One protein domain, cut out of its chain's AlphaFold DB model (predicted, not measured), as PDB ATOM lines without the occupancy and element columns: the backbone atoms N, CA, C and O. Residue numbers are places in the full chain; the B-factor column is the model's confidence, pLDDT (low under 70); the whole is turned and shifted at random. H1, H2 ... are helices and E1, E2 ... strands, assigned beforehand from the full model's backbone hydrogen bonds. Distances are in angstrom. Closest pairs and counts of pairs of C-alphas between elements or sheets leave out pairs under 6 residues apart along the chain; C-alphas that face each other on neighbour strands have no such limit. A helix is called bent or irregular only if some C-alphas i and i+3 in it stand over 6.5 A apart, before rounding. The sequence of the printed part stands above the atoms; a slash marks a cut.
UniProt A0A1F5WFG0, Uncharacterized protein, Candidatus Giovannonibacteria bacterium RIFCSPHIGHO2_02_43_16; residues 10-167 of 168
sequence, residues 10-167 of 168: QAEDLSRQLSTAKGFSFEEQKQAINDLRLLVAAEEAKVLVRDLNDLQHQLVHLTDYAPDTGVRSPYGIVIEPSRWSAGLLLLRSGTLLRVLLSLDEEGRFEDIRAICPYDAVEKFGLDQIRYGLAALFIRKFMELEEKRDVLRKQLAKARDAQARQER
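AT A GLANCE: This is residues 10 to 167 of the 168 residues of an uncharacterized protein of Candidatus Giovannonibacteria bacterium RIFCSPHIGHO2_02_43_16 (UniProt A0A1F5WFG0). What is the shape of this model? Two long helices, H2 and H4, run the same way along a rod and overlap only in part; a small, strongly twisted sheet of four strands packs on H4 where they overlap, and the short helix H3 sits between H2 and the sheet. Residues 10 to 36 and 145 to 167 stick out as arms at opposite ends and make the length. What is it made of? The printed part has 158 residues, with four named helices and four named strands in the order H1 H2 E1 E2 E3 E4 H3 H4; the class is mixed, and the antiparallel sheet runs E1 E2 E3 E4. It is extended, with a radius of gyration of the C-alphas of 26.3 A and spans of 111 by 32 by 28 A.

IN THESE COORDINATES: Where do the first helices run? H1 is residues 10 to 22, 17.7 A long, from C-alpha 10 at (-2.843, 75.559, -16.115). H2 is residues 26 to 59, 46.7 A long, with a kink of 31 degrees near residue 53; it is irregular, but only just, with C-alphas 54 and 57 6.9 A apart. What follows? E1 is residues 75 to 78, E2 86 to 90, E3 97 to 103 and E4 109 to 115; H3 is residues 117 to 124. H4, residues 126 to 165, is 58.4 A long and ends with C-alpha 165 at (55.084, 2.460, 39.332).

HOW THE PARTS SIT: How is the sheet joined? E1 to E4 form a meander, each strand the antiparallel neighbour of the one before, with N 77 and O 88 at 2.7 A, N 89 and O 98 at 2.7 A, and N 99 and O 113 at 2.8 A. What is on it? H3 and H4 are on the same face, two layers, helices over one face of a sheet; H3 has a height over the sheet of 9.7 A, and the closest C-alphas of E1 and H4, Ile 77 and Gly 132, are 5.3 A apart. How do the helices meet? H2 touches H3 with residues 41 to 49 alone, closest C-alphas Ala 45 and Tyr 118 at 4.9 A; H2 and H4 only just touch, with 3 pairs of C-alphas within 8 A, closest Glu 44 and Leu 126 at 6.3 A, a shallow tilt of 14 degrees. Every O i to N i+4 pair is within hydrogen-bond range in H1, H3 and H4, and 28 of 30 in H2.

THE WHOLE: How far does it reach? The two C-alphas farthest apart, Ala 11 and Arg 167, are 111.3 A apart, and the printed part has no cut. Where is it uncertain? The link from H2 to E1 is long, 15 residues; pLDDT is under 70 in residues 18 to 25, 59 to 87 and 91 to 112.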
ATOM      1  N   GLN A  10      -3.064  76.518 -17.202       77.56
ATOM      2  CA  GLN A  10      -2.843  75.559 -16.115       77.56
ATOM      3  C   GLN A  10      -3.097  74.122 -16.576       77.56
ATOM      4  O   GLN A  10      -2.371  73.224 -16.163       77.56
ATOM      5  N   ALA A  11      -4.081  73.899 -17.451       78.62
ATOM      6  CA  ALA A  11      -4.379  72.583 -18.011       78.62
ATOM      7  C   ALA A  11      -3.281  72.083 -18.970       78.62
ATOM      8  O   ALA A  11      -2.946  70.892 -18.965       78.62
ATOM      9  N   GLU A  12      -2.685  72.979 -19.760       80.38
ATOM     10  CA  GLU A  12      -1.532  72.669 -20.612       80.38
ATOM     11  C   GLU A  12      -0.265  72.393 -19.800       80.38
ATOM     12  O   GLU A  12       0.451  71.435 -20.103       80.38
ATOM     13  N   ASP A  13      -0.001  73.173 -18.747       80.81
ATOM     14  CA  ASP A  13       1.145  72.939 -17.863       80.81
ATOM     15  C   ASP A  13       0.991  71.619 -17.090       80.81
ATOM     16  O   ASP A  13       1.918  70.808 -17.062       80.81
ATOM     17  N   LEU A  14      -0.212  71.318 -16.581       76.56
ATOM     18  CA  LEU A  14      -0.508  70.016 -15.973       76.56
ATOM     19  C   LEU A  14      -0.342  68.870 -16.975       76.56
ATOM     20  O   LEU A  14       0.204  67.827 -16.627       76.56
ATOM     21  N   SER A  15      -0.795  69.045 -18.220       76.75
ATOM     22  CA  SER A  15      -0.650  68.026 -19.265       76.75
ATOM     23  C   SER A  15       0.809  67.806 -19.647       76.75
ATOM     24  O   SER A  15       1.218  66.657 -19.827       76.75
ATOM     25  N   ARG A  16       1.620  68.871 -19.712       76.12
ATOM     26  CA  ARG A  16       3.071  68.754 -19.885       76.12
ATOM     27  C   ARG A  16       3.683  67.992 -18.727       76.12
ATOM     28  O   ARG A  16       4.296  66.968 -18.994       76.12
ATOM     29  N   GLN A  17       3.450  68.418 -17.484       73.31
ATOM     30  CA  GLN A  17       3.978  67.770 -16.279       73.31
ATOM     31  C   GLN A  17       3.555  66.297 -16.174       73.31
ATOM     32  O   GLN A  17       4.383  65.442 -15.869       73.31
ATOM     33  N   LEU A  18       2.301  65.973 -16.498       69.69
ATOM     34  CA  LEU A  18       1.806  64.597 -16.562       69.69
ATOM     35  C   LEU A  18       2.436  63.806 -17.712       69.69
ATOM     36  O   LEU A  18       2.636  62.605 -17.564       69.69
ATOM     37  N   SER A  19       2.773  64.435 -18.841       67.12
ATOM     38  CA  SER A  19       3.503  63.772 -19.930       67.12
ATOM     39  C   SER A  19       4.964  63.501 -19.559       67.12
ATOM     40  O   SER A  19       5.458  62.407 -19.825       67.12
ATOM     41  N   THR A  20       5.629  64.429 -18.859       63.16
ATOM     42  CA  THR A  20       6.986  64.233 -18.335       63.16
ATOM     43  C   THR A  20       6.994  63.159 -17.249       63.16
ATOM     44  O   THR A  20       7.885  62.318 -17.233       63.16
ATOM     45  N   ALA A  21       5.969  63.125 -16.390       59.09
ATOM     46  CA  ALA A  21       5.779  62.080 -15.385       59.09
ATOM     47  C   ALA A  21       5.421  60.717 -16.005       59.09
ATOM     48  O   ALA A  21       5.897  59.693 -15.526       59.09
ATOM     49  N   LYS A  22       4.652  60.682 -17.105       57.12
ATOM     50  CA  LYS A  22       4.412  59.464 -17.907       57.12
ATOM     51  C   LYS A  22       5.674  58.952 -18.610       57.12
ATOM     52  O   LYS A  22       5.713  57.780 -18.964       57.12
ATOM     53  N   GLY A  23       6.682  59.808 -18.798       54.28
ATOM     54  CA  GLY A  23       8.008  59.435 -19.295       54.28
ATOM     55  C   GLY A  23       8.893  58.722 -18.263       54.28
ATOM     56  O   GLY A  23       9.892  58.129 -18.649       54.28
ATOM     57  N   PHE A  24       8.533  58.733 -16.974       56.59
ATOM     58  CA  PHE A  24       9.162  57.887 -15.958       56.59
ATOM     59  C   PHE A  24       8.406  56.560 -15.890       56.59
ATOM     60  O   PHE A  24       7.449  56.416 -15.124       56.59
ATOM     61  N   SER A  25       8.794  55.582 -16.710       67.12
ATOM     62  CA  SER A  25       8.145  54.279 -16.635       67.12
ATOM     63  C   SER A  25       8.627  53.544 -15.378       67.12
ATOM     64  O   SER A  25       9.814  53.285 -15.167       67.12
ATOM     65  N   PHE A  26       7.687  53.204 -14.498       70.38
ATOM     66  CA  PHE A  26       7.972  52.379 -13.320       70.38
ATOM     67  C   PHE A  26       8.564  51.012 -13.700       70.38
ATOM     68  O   PHE A  26       9.221  50.384 -12.877       70.38
ATOM     69  N   GLU A  27       8.357  50.556 -14.937       77.06
ATOM     70  CA  GLU A  27       8.941  49.317 -15.452       77.06
ATOM     71  C   GLU A  27      10.444  49.437 -15.731       77.06
ATOM     72  O   GLU A  27      11.197  48.554 -15.331       77.06
ATOM     73  N   GLU A  28      10.923  50.551 -16.295       79.38
ATOM     74  CA  GLU A  28      12.369  50.791 -16.449       79.38
ATOM     75  C   GLU A  28      13.073  50.887 -15.089       79.38
ATOM     76  O   GLU A  28      14.171  50.361 -14.919       79.38
ATOM     77  N   GLN A  29      12.429  51.493 -14.086       79.12
ATOM     78  CA  GLN A  29      12.973  51.551 -12.724       79.12
ATOM     79  C   GLN A  29      13.009  50.174 -12.053       79.12
ATOM     80  O   GLN A  29      13.999  49.836 -11.405       79.12
ATOM     81  N   LYS A  30      11.960  49.356 -12.215       84.38
ATOM     82  CA  LYS A  30      11.956  47.968 -11.728       84.38
ATOM     83  C   LYS A  30      13.054  47.145 -12.390       84.38
ATOM     84  O   LYS A  30      13.734  46.391 -11.697       84.38
ATOM     85  N   GLN A  31      13.247  47.315 -13.697       84.81
ATOM     86  CA  GLN A  31      14.306  46.625 -14.420       84.81
ATOM     87  C   GLN A  31      15.684  47.053 -13.914       84.81
ATOM     88  O   GLN A  31      16.476  46.195 -13.541       84.81
ATOM     89  N   ALA A  32      15.932  48.357 -13.772       85.31
ATOM     90  CA  ALA A  32      17.190  48.868 -13.232       85.31
ATOM     91  C   ALA A  32      17.468  48.363 -11.803       85.31
ATOM     92  O   ALA A  32      18.604  48.032 -11.467       85.31
ATOM     93  N   ILE A  33      16.436  48.252 -10.958       87.12
ATOM     94  CA  ILE A  33      16.562  47.662  -9.617       87.12
ATOM     95  C   ILE A  33      16.920  46.174  -9.700       87.12
ATOM     96  O   ILE A  33      17.761  45.714  -8.928       87.12
ATOM     97  N   ASN A  34      16.310  45.416 -10.611       87.44
ATOM     98  CA  ASN A  34      16.654  44.007 -10.811       87.44
ATOM     99  C   ASN A  34      18.088  43.842 -11.327       87.44
ATOM    100  O   ASN A  34      18.821  43.009 -10.800       87.44
ATOM    101  N   ASP A  35      18.520  44.673 -12.271       90.19
ATOM    102  CA  ASP A  35      19.888  44.649 -12.792       90.19
ATOM    103  C   ASP A  35      20.906  44.952 -11.677       90.19
ATOM    104  O   ASP A  35      21.910  44.254 -11.529       90.19
ATOM    105  N   LEU A  36      20.613  45.936 -10.817       90.88
ATOM    106  CA  LEU A  36      21.429  46.235  -9.637       90.88
ATOM    107  C   LEU A  36      21.458  45.072  -8.639       90.88
ATOM    108  O   LEU A  36      22.521  44.769  -8.100       90.88
ATOM    109  N   ARG A  37      20.329  44.397  -8.402       87.88
ATOM    110  CA  ARG A  37      20.276  43.210  -7.530       87.88
ATOM    111  C   ARG A  37      21.154  42.080  -8.057       87.88
ATOM    112  O   ARG A  37      21.890  41.488  -7.274       87.88
ATOM    113  N   LEU A  38      21.127  41.828  -9.365       87.81
ATOM    114  CA  LEU A  38      21.974  40.816 -10.001       87.81
ATOM    115  C   LEU A  38      23.464  41.146  -9.842       87.81
ATOM    116  O   LEU A  38      24.261  40.257  -9.540       87.81
ATOM    117  N   LEU A  39      23.835  42.421 -10.001       90.50
ATOM    118  CA  LEU A  39      25.208  42.891  -9.791       90.50
ATOM    119  C   LEU A  39      25.655  42.731  -8.334       90.50
ATOM    120  O   LEU A  39      26.759  42.246  -8.088       90.50
ATOM    121  N   VAL A  40      24.800  43.092  -7.374       90.12
ATOM    122  CA  VAL A  40      25.085  42.915  -5.942       90.12
ATOM    123  C   VAL A  40      25.278  41.437  -5.611       90.12
ATOM    124  O   VAL A  40      26.309  41.087  -5.045       90.12
ATOM    125  N   ALA A  41      24.365  40.561  -6.042       85.44
ATOM    126  CA  ALA A  41      24.483  39.119  -5.826       85.44
ATOM    127  C   ALA A  41      25.776  38.547  -6.435       85.44
ATOM    128  O   ALA A  41      26.424  37.683  -5.843       85.44
ATOM    129  N   ALA A  42      26.203  39.057  -7.597       86.25
ATOM    130  CA  ALA A  42      27.454  38.645  -8.227       86.25
ATOM    131  C   ALA A  42      28.689  39.068  -7.414       86.25
ATOM    132  O   ALA A  42      29.624  38.277  -7.269       86.25
ATOM    133  N   GLU A  43      28.710  40.286  -6.867       92.00
ATOM    134  CA  GLU A  43      29.793  40.737  -5.984       92.00
ATOM    135  C   GLU A  43      29.799  39.979  -4.653       92.00
ATOM    136  O   GLU A  43      30.846  39.515  -4.203       92.00
ATOM    137  N   GLU A  44      28.632  39.759  -4.055       89.31
ATOM    138  CA  GLU A  44      28.482  38.959  -2.841       89.31
ATOM    139  C   GLU A  44      28.946  37.510  -3.044       89.31
ATOM    140  O   GLU A  44      29.631  36.948  -2.187       89.31
ATOM    141  N   ALA A  45      28.664  36.913  -4.203       85.44
ATOM    142  CA  ALA A  45      29.154  35.586  -4.552       85.44
ATOM    143  C   ALA A  45      30.685  35.542  -4.660       85.44
ATOM    144  O   ALA A  45      31.306  34.576  -4.208       85.44
ATOM    145  N   LYS A  46      31.325  36.586  -5.209       87.12
ATOM    146  CA  LYS A  46      32.797  36.694  -5.234       87.12
ATOM    147  C   LYS A  46      33.368  36.780  -3.822       87.12
ATOM    148  O   LYS A  46      34.376  36.136  -3.527       87.12
ATOM    149  N   VAL A  47      32.718  37.552  -2.954       88.44
ATOM    150  CA  VAL A  47      33.079  37.653  -1.539       88.44
ATOM    151  C   VAL A  47      32.951  36.289  -0.855       88.44
ATOM    152  O   VAL A  47      33.896  35.858  -0.200       88.44
ATOM    153  N   LEU A  48      31.854  35.562  -1.084       85.56
ATOM    154  CA  LEU A  48      31.672  34.211  -0.557       85.56
ATOM    155  C   LEU A  48      32.765  33.253  -1.046       85.56
ATOM    156  O   LEU A  48      33.330  32.516  -0.248       85.56
ATOM    157  N   VAL A  49      33.108  33.268  -2.339       83.88
ATOM    158  CA  VAL A  49      34.201  32.438  -2.882       83.88
ATOM    159  C   VAL A  49      35.516  32.719  -2.161       83.88
ATOM    160  O   VAL A  49      36.240  31.785  -1.819       83.88
ATOM    161  N   ARG A  50      35.823  33.996  -1.914       85.19
ATOM    162  CA  ARG A  50      37.021  34.386  -1.170       85.19
ATOM    163  C   ARG A  50      36.992  33.845   0.256       85.19
ATOM    164  O   ARG A  50      37.959  33.203   0.651       85.19
ATOM    165  N   ASP A  51      35.889  34.039   0.976       83.44
ATOM    166  CA  ASP A  51      35.738  33.510   2.332       83.44
ATOM    167  C   ASP A  51      35.948  31.989   2.340       83.44
ATOM    168  O   ASP A  51      36.729  31.465   3.124       83.44
ATOM    169  N   LEU A  52      35.316  31.259   1.418       78.69
ATOM    170  CA  LEU A  52      35.450  29.804   1.321       78.69
ATOM    171  C   LEU A  52      36.885  29.346   1.038       78.69
ATOM    172  O   LEU A  52      37.312  28.324   1.581       78.69
ATOM    173  N   ASN A  53      37.625  30.090   0.216       79.00
ATOM    174  CA  ASN A  53      39.037  29.820  -0.047       79.00
ATOM    175  C   ASN A  53      39.893  30.065   1.203       79.00
ATOM    176  O   ASN A  53      40.696  29.204   1.563       79.00
ATOM    177  N   ASP A  54      39.679  31.179   1.908       79.94
ATOM    178  CA  ASP A  54      40.387  31.485   3.158       79.94
ATOM    179  C   ASP A  54      40.109  30.408   4.224       79.94
ATOM    180  O   ASP A  54      41.004  29.969   4.957       79.94
ATOM    181  N   LEU A  55      38.872  29.907   4.266       76.19
ATOM    182  CA  LEU A  55      38.462  28.851   5.183       76.19
ATOM    183  C   LEU A  55      38.983  27.465   4.794       76.19
ATOM    184  O   LEU A  55      39.076  26.605   5.671       76.19
ATOM    185  N   GLN A  56      39.361  27.222   3.535       73.56
ATOM    186  CA  GLN A  56      39.728  25.895   3.022       73.56
ATOM    187  C   GLN A  56      40.795  25.196   3.878       73.56
ATOM    188  O   GLN A  56      40.694  23.998   4.158       73.56
ATOM    189  N   HIS A  57      41.794  25.948   4.346       71.56
ATOM    190  CA  HIS A  57      42.852  25.430   5.216       71.56
ATOM    191  C   HIS A  57      42.335  25.035   6.605       71.56
ATOM    192  O   HIS A  57      42.813  24.073   7.204       71.56
ATOM    193  N   GLN A  58      41.326  25.745   7.103       71.12
ATOM    194  CA  GLN A  58      40.714  25.506   8.406       71.12
ATOM    195  C   GLN A  58      39.684  24.368   8.351       71.12
ATOM    196  O   GLN A  58      39.518  23.651   9.339       71.12
ATOM    197  N   LEU A  59      39.068  24.110   7.186       67.94
ATOM    198  CA  LEU A  59      38.117  23.005   6.980       67.94
ATOM    199  C   LEU A  59      38.701  21.630   7.278       67.94
ATOM    200  O   LEU A  59      37.974  20.710   7.640       67.94
ATOM    201  N   VAL A  60      40.017  21.473   7.165       66.75
ATOM    202  CA  VAL A  60      40.716  20.250   7.574       66.75
ATOM    203  C   VAL A  60      40.504  19.940   9.058       66.75
ATOM    204  O   VAL A  60      40.379  18.771   9.418       66.75
ATOM    205  N   HIS A  61      40.452  20.974   9.893       66.38
ATOM    206  CA  HIS A  61      40.292  20.879  11.345       66.38
ATOM    207  C   HIS A  61      38.829  20.948  11.771       66.38
ATOM    208  O   HIS A  61      38.439  20.366  12.783       66.38
ATOM    209  N   LEU A  62      38.018  21.621  10.962       62.91
ATOM    210  CA  LEU A  62      36.571  21.590  11.047       62.91
ATOM    211  C   LEU A  62      35.979  20.387  10.317       62.91
ATOM    212  O   LEU A  62      34.837  20.481   9.949       62.91
ATOM    213  N   THR A  63      36.688  19.310   9.988       61.66
ATOM    214  CA  THR A  63      36.039  18.090   9.477       61.66
ATOM    215  C   THR A  63      36.544  16.910  10.269       61.66
ATOM    216  O   THR A  63      37.745  16.643  10.285       61.66
ATOM    217  N   ASP A  64      35.639  16.221  10.961       58.81
ATOM    218  CA  ASP A  64      35.991  15.023  11.701       58.81
ATOM    219  C   ASP A  64      36.420  13.960  10.684       58.81
ATOM    220  O   ASP A  64      35.667  13.522   9.810       58.81
ATOM    221  N   TYR A  65      37.698  13.610  10.766       47.84
ATOM    222  CA  TYR A  65      38.248  12.450  10.097       47.84
ATOM    223  C   TYR A  65      37.865  11.240  10.943       47.84
ATOM    224  O   TYR A  65      38.382  11.097  12.049       47.84
ATOM    225  N   ALA A  66      36.951  10.405  10.449       50.00
ATOM    226  CA  ALA A  66      36.731   9.079  11.008       50.00
ATOM    227  C   ALA A  66      37.892   8.190  10.524       50.00
ATOM    228  O   ALA A  66      37.929   7.839   9.340       50.00
ATOM    229  N   PRO A  67      38.879   7.866  11.384       43.53
ATOM    230  CA  PRO A  67      40.097   7.192  10.941       43.53
ATOM    231  C   PRO A  67      39.821   5.803  10.371       43.53
ATOM    232  O   PRO A  67      40.516   5.366   9.458       43.53
ATOM    233  N   ASP A  68      38.762   5.165  10.866       47.34
ATOM    234  CA  ASP A  68      38.463   3.756  10.626       47.34
ATOM    235  C   ASP A  68      37.637   3.522   9.354       47.34
ATOM    236  O   ASP A  68      37.559   2.401   8.860       47.34
ATOM    237  N   THR A  69      37.030   4.572   8.794       48.81
ATOM    238  CA  THR A  69      36.198   4.468   7.585       48.81
ATOM    239  C   THR A  69      36.843   5.114   6.363       48.81
ATOM    240  O   THR A  69      36.371   4.911   5.249       48.81
ATOM    241  N   GLY A  70      37.895   5.924   6.542       44.38
ATOM    242  CA  GLY A  70      38.477   6.740   5.468       44.38
ATOM    243  C   GLY A  70      37.527   7.821   4.928       44.38
ATOM    244  O   GLY A  70      37.898   8.585   4.033       44.38
ATOM    245  N   VAL A  71      36.315   7.920   5.482       47.75
ATOM    246  CA  VAL A  71      35.285   8.877   5.089       47.75
ATOM    247  C   VAL A  71      35.461  10.145   5.914       47.75
ATOM    248  O   VAL A  71      35.539  10.122   7.142       47.75
ATOM    249  N   ARG A  72      35.534  11.280   5.219       57.62
ATOM    250  CA  ARG A  72      35.591  12.602   5.845       57.62
ATOM    251  C   ARG A  72      34.172  13.132   5.976       57.62
ATOM    252  O   ARG A  72      33.511  13.317   4.955       57.62
ATOM    253  N   SER A  73      33.714  13.373   7.200       59.00
ATOM    254  CA  SER A  73      32.354  13.863   7.425       59.00
ATOM    255  C   SER A  73      32.237  15.339   7.014       59.00
ATOM    256  O   SER A  73      33.058  16.151   7.458       59.00
ATOM    257  N   PRO A  74      31.259  15.708   6.161       63.53
ATOM    258  CA  PRO A  74      30.974  17.102   5.825       63.53
ATOM    259  C   PRO A  74      30.534  17.892   7.054       63.53
ATOM    260  O   PRO A  74      29.986  17.329   8.000       63.53
ATOM    261  N   TYR A  75      30.726  19.209   7.012       64.19
ATOM    262  CA  TYR A  75      30.245  20.111   8.052       64.19
ATOM    263  C   TYR A  75      29.040  20.888   7.550       64.19
ATOM    264  O   TYR A  75      29.084  21.504   6.488       64.19
ATOM    265  N   GLY A  76      27.941  20.806   8.294       64.00
ATOM    266  CA  GLY A  76      26.697  21.478   7.946       64.00
ATOM    267  C   GLY A  76      26.613  22.869   8.547       64.00
ATOM    268  O   GLY A  76      26.731  23.040   9.757       64.00
ATOM    269  N   ILE A  77      26.367  23.848   7.689       65.06
ATOM    270  CA  ILE A  77      25.954  25.197   8.044       65.06
ATOM    271  C   ILE A  77      24.425  25.210   8.018       65.06
ATOM    272  O   ILE A  77      23.804  25.021   6.971       65.06
ATOM    273  N   VAL A  78      23.801  25.419   9.173       59.75
ATOM    274  CA  VAL A  78      22.348  25.603   9.252       59.75
ATOM    275  C   VAL A  78      22.065  27.088   9.089       59.75
ATOM    276  O   VAL A  78      22.452  27.894   9.930       59.75
ATOM    277  N   ILE A  79      21.422  27.442   7.981       61.00
ATOM    278  CA  ILE A  79      21.149  28.832   7.608       61.00
ATOM    279  C   ILE A  79      19.769  29.263   8.139       61.00
ATOM    280  O   ILE A  79      19.615  30.410   8.540       61.00
ATOM    281  N   GLU A  80      18.803  28.344   8.279       58.12
ATOM    282  CA  GLU A  80      17.469  28.629   8.842       58.12
ATOM    283  C   GLU A  80      17.120  27.732  10.050       58.12
ATOM    284  O   GLU A  80      16.393  26.742   9.920       58.12
ATOM    285  N   PRO A  81      17.583  28.068  11.267       51.03
ATOM    286  CA  PRO A  81      17.325  27.253  12.459       51.03
ATOM    287  C   PRO A  81      15.850  27.238  12.902       51.03
ATOM    288  O   PRO A  81      15.439  26.336  13.624       51.03
ATOM    289  N   SER A  82      15.040  28.215  12.481       50.47
ATOM    290  CA  SER A  82      13.622  28.323  12.859       50.47
ATOM    291  C   SER A  82      12.692  27.404  12.062       50.47
ATOM    292  O   SER A  82      11.573  27.154  12.507       50.47
ATOM    293  N   ARG A  83      13.129  26.898  10.901       52.03
ATOM    294  CA  ARG A  83      12.320  26.021  10.035       52.03
ATOM    295  C   ARG A  83      13.013  24.726   9.624       52.03
ATOM    296  O   ARG A  83      12.328  23.845   9.122       52.03
ATOM    297  N   TRP A  84      14.333  24.611   9.812       54.12
ATOM    298  CA  TRP A  84      15.156  23.479   9.354       54.12
ATOM    299  C   TRP A  84      14.909  23.081   7.882       54.12
ATOM    300  O   TRP A  84      15.264  21.986   7.458       54.12
ATOM    301  N   SER A  85      14.323  23.979   7.084       56.97
ATOM    302  CA  SER A  85      13.855  23.722   5.720       56.97
ATOM    303  C   SER A  85      14.991  23.658   4.709       56.97
ATOM    304  O   SER A  85      14.858  23.019   3.662       56.97
ATOM    305  N   ALA A  86      16.105  24.324   5.015       62.22
ATOM    306  CA  ALA A  86      17.281  24.331   4.173       62.22
ATOM    307  C   ALA A  86      18.571  24.536   4.978       62.22
ATOM    308  O   ALA A  86      18.638  25.305   5.942       62.22
ATOM    309  N   GLY A  87      19.618  23.842   4.542       67.69
ATOM    310  CA  GLY A  87      20.966  23.948   5.082       67.69
ATOM    311  C   GLY A  87      21.993  23.959   3.960       67.69
ATOM    312  O   GLY A  87      21.705  23.612   2.815       67.69
ATOM    313  N   LEU A  88      23.213  24.355   4.291       73.12
ATOM    314  CA  LEU A  88      24.316  24.414   3.348       73.12
ATOM    315  C   LEU A  88      25.467  23.578   3.902       73.12
ATOM    316  O   LEU A  88      26.004  23.848   4.968       73.12
ATOM    317  N   LEU A  89      25.821  22.501   3.215       72.69
ATOM    318  CA  LEU A  89      26.968  21.675   3.558       72.69
ATOM    319  C   LEU A  89      28.232  22.255   2.948       72.69
ATOM    320  O   LEU A  89      28.309  22.537   1.748       72.69
ATOM    321  N   LEU A  90      29.254  22.314   3.786       70.81
ATOM    322  CA  LEU A  90      30.602  22.664   3.408       70.81
ATOM    323  C   LEU A  90      31.462  21.402   3.352       70.81
ATOM    324  O   LEU A  90      31.645  20.694   4.349       70.81
ATOM    325  N   LEU A  91      31.977  21.104   2.159       67.38
ATOM    326  CA  LEU A  91      32.828  19.944   1.918       67.38
ATOM    327  C   LEU A  91      34.309  20.317   1.973       67.38
ATOM    328  O   LEU A  91      34.746  21.342   1.456       67.38
ATOM    329  N   ARG A  92      35.116  19.413   2.539       60.75
ATOM    330  CA  ARG A  92      36.573  19.575   2.664       60.75
ATOM    331  C   ARG A  92      37.316  19.567   1.321       60.75
ATOM    332  O   ARG A  92      38.452  20.022   1.259       60.75
ATOM    333  N   SER A  93      36.722  19.020   0.258       57.78
ATOM    334  CA  SER A  93      37.375  18.832  -1.048       57.78
ATOM    335  C   SER A  93      37.586  20.124  -1.851       57.78
ATOM    336  O   SER A  93      38.045  20.048  -2.984       57.78
ATOM    337  N   GLY A  94      37.313  21.291  -1.261       50.78
ATOM    338  CA  GLY A  94      37.474  22.589  -1.909       50.78
ATOM    339  C   GLY A  94      36.235  22.965  -2.715       50.78
ATOM    340  O   GLY A  94      35.660  22.111  -3.388       50.78
ATOM    341  N   THR A  95      35.824  24.231  -2.559       51.69
ATOM    342  CA  THR A  95      34.839  25.010  -3.349       51.69
ATOM    343  C   THR A  95      33.438  24.432  -3.591       51.69
ATOM    344  O   THR A  95      32.559  25.154  -4.055       51.69
ATOM    345  N   LEU A  96      33.178  23.174  -3.245       59.03
ATOM    346  CA  LEU A  96      31.895  22.515  -3.444       59.03
ATOM    347  C   LEU A  96      30.982  22.791  -2.253       59.03
ATOM    348  O   LEU A  96      30.999  22.074  -1.248       59.03
ATOM    349  N   LEU A  97      30.166  23.833  -2.394       62.09
ATOM    350  CA  LEU A  97      28.975  24.005  -1.579       62.09
ATOM    351  C   LEU A  97      27.951  22.959  -2.016       62.09
ATOM    352  O   LEU A  97      27.703  22.763  -3.210       62.09
ATOM    353  N   ARG A  98      27.342  22.278  -1.052       65.12
ATOM    354  CA  ARG A  98      26.122  21.519  -1.315       65.12
ATOM    355  C   ARG A  98      24.982  22.123  -0.541       65.12
ATOM    356  O   ARG A  98      25.161  22.576   0.580       65.12
ATOM    357  N   VAL A  99      23.811  22.117  -1.138       60.00
ATOM    358  CA  VAL A  99      22.596  22.556  -0.479       60.00
ATOM    359  C   VAL A  99      21.771  21.345  -0.120       60.00
ATOM    360  O   VAL A  99      21.654  20.396  -0.893       60.00
ATOM    361  N   LEU A 100      21.283  21.400   1.109       65.12
ATOM    362  CA  LEU A 100      20.373  20.459   1.716       65.12
ATOM    363  C   LEU A 100      18.987  21.072   1.622       65.12
ATOM    364  O   LEU A 100      18.752  22.135   2.203       65.12
ATOM    365  N   LEU A 101      18.095  20.434   0.877       59.16
ATOM    366  CA  LEU A 101      16.698  20.845   0.790       59.16
ATOM    367  C   LEU A 101      15.815  19.740   1.322       59.16
ATOM    368  O   LEU A 101      16.018  18.580   0.974       59.16
ATOM    369  N   SER A 102      14.804  20.162   2.083       57.28
ATOM    370  CA  SER A 102      13.756  19.311   2.635       57.28
ATOM    371  C   SER A 102      14.256  18.319   3.680       57.28
ATOM    372  O   SER A 102      15.302  17.696   3.529       57.28
ATOM    373  N   LEU A 103      13.482  18.173   4.747       56.72
ATOM    374  CA  LEU A 103      13.619  17.061   5.675       56.72
ATOM    375  C   LEU A 103      12.587  15.998   5.284       56.72
ATOM    376  O   LEU A 103      11.458  16.359   4.948       56.72
ATOM    377  N   ASP A 104      12.964  14.722   5.325       61.47
ATOM    378  CA  ASP A 104      12.012  13.612   5.333       61.47
ATOM    379  C   ASP A 104      11.157  13.659   6.614       61.47
ATOM    380  O   ASP A 104      11.408  14.435   7.546       61.47
ATOM    381  N   GLU A 105      10.138  12.801   6.681       60.75
ATOM    382  CA  GLU A 105       9.277  12.653   7.865       60.75
ATOM    383  C   GLU A 105      10.060  12.246   9.134       60.75
ATOM    384  O   GLU A 105       9.548  12.338  10.250       60.75
ATOM    385  N   GLU A 106      11.323  11.840   8.980       61.88
ATOM    386  CA  GLU A 106      12.231  11.365  10.022       61.88
ATOM    387  C   GLU A 106      13.315  12.409  10.373       61.88
ATOM    388  O   GLU A 106      14.184  12.151  11.210       61.88
ATOM    389  N   GLY A 107      13.257  13.610   9.780       60.25
ATOM    390  CA  GLY A 107      14.171  14.719  10.054       60.25
ATOM    391  C   GLY A 107      15.538  14.626   9.364       60.25
ATOM    392  O   GLY A 107      16.507  15.218   9.849       60.25
ATOM    393  N   ARG A 108      15.657  13.893   8.256       60.50
ATOM    394  CA  ARG A 108      16.883  13.732   7.456       60.50
ATOM    395  C   ARG A 108      16.766  14.470   6.134       60.50
ATOM    396  O   ARG A 108      15.706  14.530   5.535       60.50
ATOM    397  N   PHE A 109      17.872  15.018   5.648       62.91
ATOM    398  CA  PHE A 109      17.857  15.738   4.379       62.91
ATOM    399  C   PHE A 109      17.809  14.780   3.184       62.91
ATOM    400  O   PHE A 109      18.736  13.988   3.002       62.91
ATOM    401  N   GLU A 110      16.762  14.875   2.363       59.09
ATOM    402  CA  GLU A 110      16.557  13.987   1.206       59.09
ATOM    403  C   GLU A 110      17.309  14.448  -0.045       59.09
ATOM    404  O   GLU A 110      17.766  13.618  -0.833       59.09
ATOM    405  N   ASP A 111      17.471  15.761  -0.237       64.50
ATOM    406  CA  ASP A 111      17.997  16.307  -1.486       64.50
ATOM    407  C   ASP A 111      19.306  17.076  -1.271       64.50
ATOM    408  O   ASP A 111      19.323  18.242  -0.864       64.50
ATOM    409  N   ILE A 112      20.425  16.391  -1.534       69.56
ATOM    410  CA  ILE A 112      21.783  16.929  -1.399       69.56
ATOM    411  C   ILE A 112      22.366  17.213  -2.784       69.56
ATOM    412  O   ILE A 112      22.967  16.340  -3.422       69.56
ATOM    413  N   ARG A 113      22.280  18.465  -3.235       71.06
ATOM    414  CA  ARG A 113      22.793  18.876  -4.555       71.06
ATOM    415  C   ARG A 113      23.974  19.815  -4.429       71.06
ATOM    416  O   ARG A 113      24.064  20.581  -3.476       71.06
ATOM    417  N   ALA A 114      24.892  19.756  -5.389       72.56
ATOM    418  CA  ALA A 114      25.892  20.808  -5.527       72.56
ATOM    419  C   ALA A 114      25.183  22.127  -5.854       72.56
ATOM    420  O   ALA A 114      24.256  22.139  -6.662       72.56
ATOM    421  N   ILE A 115      25.618  23.211  -5.220       79.38
ATOM    422  CA  ILE A 115      25.158  24.564  -5.522       79.38
ATOM    423  C   ILE A 115      26.377  25.425  -5.834       79.38
ATOM    424  O   ILE A 115      27.434  25.249  -5.220       79.38
ATOM    425  N   CYS A 116      26.260  26.347  -6.786       80.25
ATOM    426  CA  CYS A 116      27.316  27.331  -6.967       80.25
ATOM    427  C   CYS A 116      27.180  28.461  -5.920       80.25
ATOM    428  O   CYS A 116      26.094  28.684  -5.383       80.25
ATOM    429  N   PRO A 117      28.262  29.190  -5.597       82.75
ATOM    430  CA  PRO A 117      28.216  30.285  -4.623       82.75
ATOM    431  C   PRO A 117      27.200  31.381  -4.959       82.75
ATOM    432  O   PRO A 117      26.621  31.956  -4.046       82.75
ATOM    433  N   TYR A 118      26.960  31.639  -6.247       85.50
ATOM    434  CA  TYR A 118      25.967  32.617  -6.688       85.50
ATOM    435  C   TYR A 118      24.548  32.203  -6.292       85.50
ATOM    436  O   TYR A 118      23.894  32.914  -5.537       85.50
ATOM    437  N   ASP A 119      24.122  31.002  -6.694       83.25
ATOM    438  CA  ASP A 119      22.795  30.479  -6.354       83.25
ATOM    439  C   ASP A 119      22.610  30.353  -4.831       83.25
ATOM    440  O   ASP A 119      21.504  30.496  -4.311       83.25
ATOM    441  N   ALA A 120      23.690  30.081  -4.090       80.38
ATOM    442  CA  ALA A 120      23.658  30.061  -2.632       80.38
ATOM    443  C   ALA A 120      23.374  31.452  -2.048       80.38
ATOM    444  O   ALA A 120      22.523  31.573  -1.167       80.38
ATOM    445  N   VAL A 121      24.049  32.494  -2.540       84.56
ATOM    446  CA  VAL A 121      23.809  33.881  -2.120       84.56
ATOM    447  C   VAL A 121      22.398  34.323  -2.488       84.56
ATOM    448  O   VAL A 121      21.704  34.846  -1.622       84.56
ATOM    449  N   GLU A 122      21.927  34.053  -3.707       84.88
ATOM    450  CA  GLU A 122      20.551  34.397  -4.096       84.88
ATOM    451  C   GLU A 122      19.509  33.709  -3.210       84.88
ATOM    452  O   GLU A 122      18.487  34.300  -2.862       84.88
ATOM    453  N   LYS A 123      19.766  32.455  -2.822       82.06
ATOM    454  CA  LYS A 123      18.815  31.655  -2.051       82.06
ATOM    455  C   LYS A 123      18.803  31.976  -0.558       82.06
ATOM    456  O   LYS A 123      17.750  31.878   0.066       82.06
ATOM    457  N   PHE A 124      19.958  32.295   0.019       80.25
ATOM    458  CA  PHE A 124      20.131  32.381   1.473       80.25
ATOM    459  C   PHE A 124      20.589  33.748   1.974       80.25
ATOM    460  O   PHE A 124      20.447  34.034   3.161       80.25
ATOM    461  N   GLY A 125      21.135  34.587   1.098       85.69
ATOM    462  CA  GLY A 125      21.813  35.824   1.460       85.69
ATOM    463  C   GLY A 125      23.220  35.579   2.010       85.69
ATOM    464  O   GLY A 125      23.464  34.657   2.796       85.69
ATOM    465  N   LEU A 126      24.165  36.435   1.615       86.50
ATOM    466  CA  LEU A 126      25.560  36.339   2.049       86.50
ATOM    467  C   LEU A 126      25.705  36.412   3.577       86.50
ATOM    468  O   LEU A 126      26.448  35.624   4.167       86.50
ATOM    469  N   ASP A 127      24.985  37.328   4.223       86.56
ATOM    470  CA  ASP A 127      25.086  37.553   5.669       86.56
ATOM    471  C   ASP A 127      24.662  36.326   6.477       86.56
ATOM    472  O   ASP A 127      25.331  35.950   7.441       86.56
ATOM    473  N   GLN A 128      23.594  35.648   6.055       82.75
ATOM    474  CA  GLN A 128      23.116  34.449   6.736       82.75
ATOM    475  C   GLN A 128      24.093  33.280   6.557       82.75
ATOM    476  O   GLN A 128      24.359  32.537   7.508       82.75
ATOM    477  N   ILE A 129      24.685  33.145   5.364       81.62
ATOM    478  CA  ILE A 129      25.751  32.168   5.108       81.62
ATOM    479  C   ILE A 129      26.947  32.444   6.028       81.62
ATOM    480  O   ILE A 129      27.430  31.530   6.698       81.62
ATOM    481  N   ARG A 130      27.401  33.700   6.117       83.94
ATOM    482  CA  ARG A 130      28.519  34.109   6.985       83.94
ATOM    483  C   ARG A 130      28.231  33.891   8.463       83.94
ATOM    484  O   ARG A 130      29.104  33.410   9.183       83.94
ATOM    485  N   TYR A 131      27.015  34.190   8.913       83.25
ATOM    486  CA  TYR A 131      26.586  33.913  10.280       83.25
ATOM    487  C   TYR A 131      26.676  32.417  10.594       83.25
ATOM    488  O   TYR A 131      27.260  32.017  11.604       83.25
ATOM    489  N   GLY A 132      26.162  31.576   9.696       78.62
ATOM    490  CA  GLY A 132      26.239  30.130   9.842       78.62
ATOM    491  C   GLY A 132      27.682  29.604   9.826       78.62
ATOM    492  O   GLY A 132      28.026  28.740  10.635       78.62
ATOM    493  N   LEU A 133      28.544  30.148   8.960       78.44
ATOM    494  CA  LEU A 133      29.978  29.847   8.955       78.44
ATOM    495  C   LEU A 133      30.609  30.183  10.313       78.44
ATOM    496  O   LEU A 133      31.278  29.337  10.901       78.44
ATOM    497  N   ALA A 134      30.355  31.373  10.857       81.06
ATOM    498  CA  ALA A 134      30.882  31.777  12.159       81.06
ATOM    499  C   ALA A 134      30.387  30.870  13.301       81.06
ATOM    500  O   ALA A 134      31.180  30.445  14.145       81.06
ATOM    501  N   ALA A 135      29.100  30.508  13.305       79.12
ATOM    502  CA  ALA A 135      28.528  29.593  14.292       79.12
ATOM    503  C   ALA A 135      29.221  28.219  14.277       79.12
ATOM    504  O   ALA A 135      29.480  27.631  15.331       79.12
ATOM    505  N   LEU A 136      29.580  27.732  13.087       76.25
ATOM    506  CA  LEU A 136      30.315  26.483  12.904       76.25
ATOM    507  C   LEU A 136      31.709  26.529  13.543       76.25
ATOM    508  O   LEU A 136      32.096  25.591  14.247       76.25
ATOM    509  N   PHE A 137      32.436  27.633  13.354       76.38
ATOM    510  CA  PHE A 137      33.734  27.851  13.998       76.38
ATOM    511  C   PHE A 137      33.629  27.873  15.518       76.38
ATOM    512  O   PHE A 137      34.395  27.186  16.193       76.38
ATOM    513  N   ILE A 138      32.661  28.619  16.052       82.00
ATOM    514  CA  ILE A 138      32.449  28.741  17.499       82.00
ATOM    515  C   ILE A 138      32.138  27.372  18.109       82.00
ATOM    516  O   ILE A 138      32.748  26.983  19.106       82.00
ATOM    517  N   ARG A 139      31.248  26.596  17.480       79.25
ATOM    518  CA  ARG A 139      30.926  25.241  17.935       79.25
ATOM    519  C   ARG A 139      32.158  24.338  17.943       79.25
ATOM    520  O   ARG A 139      32.418  23.681  18.949       79.25
ATOM    521  N   LYS A 140      32.939  24.313  16.856       77.00
ATOM    522  CA  LYS A 140      34.125  23.446  16.792       77.00
ATOM    523  C   LYS A 140      35.204  23.871  17.783       77.00
ATOM    524  O   LYS A 140      35.881  23.013  18.342       77.00
ATOM    525  N   PHE A 141      35.351  25.172  18.016       81.88
ATOM    526  CA  PHE A 141      36.246  25.689  19.042       81.88
ATOM    527  C   PHE A 141      35.877  25.130  20.422       81.88
ATOM    528  O   PHE A 141      36.737  24.543  21.076       81.88
ATOM    529  N   MET A 142      34.598  25.201  20.812       83.69
ATOM    530  CA  MET A 142      34.125  24.639  22.085       83.69
ATOM    531  C   MET A 142      34.381  23.126  22.191       83.69
ATOM    532  O   MET A 142      34.937  22.667  23.185       83.69
ATOM    533  N   GLU A 143      34.089  22.351  21.139       83.00
ATOM    534  CA  GLU A 143      34.377  20.904  21.109       83.00
ATOM    535  C   GLU A 143      35.875  20.593  21.302       83.00
ATOM    536  O   GLU A 143      36.248  19.606  21.945       83.00
ATOM    537  N   LEU A 144      36.762  21.409  20.723       82.25
ATOM    538  CA  LEU A 144      38.207  21.247  20.875       82.25
ATOM    539  C   LEU A 144      38.682  21.608  22.285       82.25
ATOM    540  O   LEU A 144      39.577  20.938  22.805       82.25
ATOM    541  N   GLU A 145      38.089  22.620  22.918       86.19
ATOM    542  CA  GLU A 145      38.381  22.957  24.313       86.19
ATOM    543  C   GLU A 145      37.988  21.829  25.268       86.19
ATOM    544  O   GLU A 145      38.784  21.441  26.127       86.19
ATOM    545  N   GLU A 146      36.820  21.223  25.063       86.56
ATOM    546  CA  GLU A 146      36.382  20.067  25.848       86.56
ATOM    547  C   GLU A 146      37.330  18.872  25.673       86.56
ATOM    548  O   GLU A 146      37.796  18.284  26.657       86.56
ATOM    549  N   LYS A 147      37.692  18.537  24.424       85.12
ATOM    550  CA  LYS A 147      38.659  17.462  24.132       85.12
ATOM    551  C   LYS A 147      40.016  17.731  24.779       85.12
ATOM    552  O   LYS A 147      40.609  16.818  25.360       85.12
ATOM    553  N   ARG A 148      40.506  18.975  24.723       87.31
ATOM    554  CA  ARG A 148      41.751  19.399  25.384       87.31
ATOM    555  C   ARG A 148      41.688  19.127  26.884       87.31
ATOM    556  O   ARG A 148      42.647  18.596  27.448       87.31
ATOM    557  N   ASP A 149      40.583  19.467  27.531       92.56
ATOM    558  CA  ASP A 149      40.448  19.327  28.980       92.56
ATOM    559  C   ASP A 149      40.338  17.856  29.411       92.56
ATOM    560  O   ASP A 149      40.933  17.456  30.418       92.56
ATOM    561  N   VAL A 150      39.670  17.017  28.612       93.00
ATOM    562  CA  VAL A 150      39.661  15.557  28.804       93.00
ATOM    563  C   VAL A 150      41.072  14.979  28.678       93.00
ATOM    564  O   VAL A 150      41.514  14.248  29.570       93.00
ATOM    565  N   LEU A 151      41.811  15.340  27.625       91.31
ATOM    566  CA  LEU A 151      43.180  14.865  27.406       91.31
ATOM    567  C   LEU A 151      44.129  15.311  28.525       91.31
ATOM    568  O   LEU A 151      44.942  14.515  28.991       91.31
ATOM    569  N   ARG A 152      43.994  16.544  29.028       93.44
ATOM    570  CA  ARG A 152      44.762  17.027  30.190       93.44
ATOM    571  C   ARG A 152      44.508  16.180  31.436       93.44
ATOM    572  O   ARG A 152      45.462  15.808  32.119       93.44
ATOM    573  N   LYS A 153      43.248  15.827  31.712       94.19
ATOM    574  CA  LYS A 153      42.886  14.947  32.838       94.19
ATOM    575  C   LYS A 153      43.461  13.540  32.667       94.19
ATOM    576  O   LYS A 153      43.954  12.965  33.636       94.19
ATOM    577  N   GLN A 154      43.410  12.980  31.460       92.62
ATOM    578  CA  GLN A 154      43.990  11.664  31.168       92.62
ATOM    579  C   GLN A 154      45.515  11.670  31.314       92.62
ATOM    580  O   GLN A 154      46.066  10.771  31.943       92.62
ATOM    581  N   LEU A 155      46.187  12.711  30.815       93.50
ATOM    582  CA  LEU A 155      47.635  12.864  30.934       93.50
ATOM    583  C   LEU A 155      48.077  12.982  32.397       93.50
ATOM    584  O   LEU A 155      49.059  12.355  32.785       93.50
ATOM    585  N   ALA A 156      47.348  13.745  33.215       93.31
ATOM    586  CA  ALA A 156      47.613  13.838  34.650       93.31
ATOM    587  C   ALA A 156      47.503  12.462  35.330       93.31
ATOM    588  O   ALA A 156      48.432  12.038  36.010       93.31
ATOM    589  N   LYS A 157      46.426  11.712  35.052       93.75
ATOM    590  CA  LYS A 157      46.249  10.344  35.571       93.75
ATOM    591  C   LYS A 157      47.363   9.393  35.130       93.75
ATOM    592  O   LYS A 157      47.824   8.591  35.937       93.75
ATOM    593  N   ALA A 158      47.789   9.470  33.869       91.75
ATOM    594  CA  ALA A 158      48.866   8.636  33.341       91.75
ATOM    595  C   ALA A 158      50.208   8.945  34.024       91.75
ATOM    596  O   ALA A 158      50.913   8.024  34.430       91.75
ATOM    597  N   ARG A 159      50.522  10.231  34.228       91.38
ATOM    598  CA  ARG A 159      51.720  10.667  34.964       91.38
ATOM    599  C   ARG A 159      51.700  10.207  36.420       91.38
ATOM    600  O   ARG A 159      52.706   9.694  36.900       91.38
ATOM    601  N   ASP A 160      50.561  10.321  37.096       91.25
ATOM    602  CA  ASP A 160      50.408   9.847  38.475       91.25
ATOM    603  C   ASP A 160      50.570   8.324  38.579       91.25
ATOM    604  O   ASP A 160      51.166   7.821  39.532       91.25
ATOM    605  N   ALA A 161      50.046   7.574  37.604       87.75
ATOM    606  CA  ALA A 161      50.198   6.125  37.543       87.75
ATOM    607  C   ALA A 161      51.661   5.715  37.317       87.75
ATOM    608  O   ALA A 161      52.161   4.842  38.029       87.75
ATOM    609  N   GLN A 162      52.358   6.389  36.399       88.94
ATOM    610  CA  GLN A 162      53.774   6.156  36.122       88.94
ATOM    611  C   GLN A 162      54.647   6.464  37.351       88.94
ATOM    612  O   GLN A 162      55.430   5.620  37.779       88.94
ATOM    613  N   ALA A 163      54.424   7.606  38.008       86.94
ATOM    614  CA  ALA A 163      55.147   7.980  39.225       86.94
ATOM    615  C   ALA A 163      54.907   7.011  40.402       86.94
ATOM    616  O   ALA A 163      55.745   6.893  41.293       86.94
ATOM    617  N   ARG A 164      53.760   6.316  40.441       84.12
ATOM    618  CA  ARG A 164      53.486   5.254  41.429       84.12
ATOM    619  C   ARG A 164      54.169   3.935  41.082       84.12
ATOM    620  O   ARG A 164      54.520   3.203  42.001       84.12
ATOM    621  N   GLN A 165      54.334   3.628  39.797       80.44
ATOM    622  CA  GLN A 165      55.084   2.460  39.332       80.44
ATOM    623  C   GLN A 165      56.581   2.602  39.613       80.44
ATOM    624  O   GLN A 165      57.181   1.655  40.091       80.44
ATOM    625  N   GLU A 166      57.155   3.788  39.410       76.69
ATOM    626  CA  GLU A 166      58.579   4.070  39.667       76.69
ATOM    627  C   GLU A 166      58.952   4.083  41.166       76.69
ATOM    628  O   GLU A 166      60.127   4.102  41.517       76.69
ATOM    629  N   ARG A 167      57.955   4.085  42.064       75.00
ATOM    630  CA  ARG A 167      58.134   4.059  43.529       75.00
ATOM    631  C   ARG A 167      57.943   2.673  44.159       75.00
ATOM    632  O   ARG A 167      58.022   2.570  45.382       75.00
TER     633      ARG A 167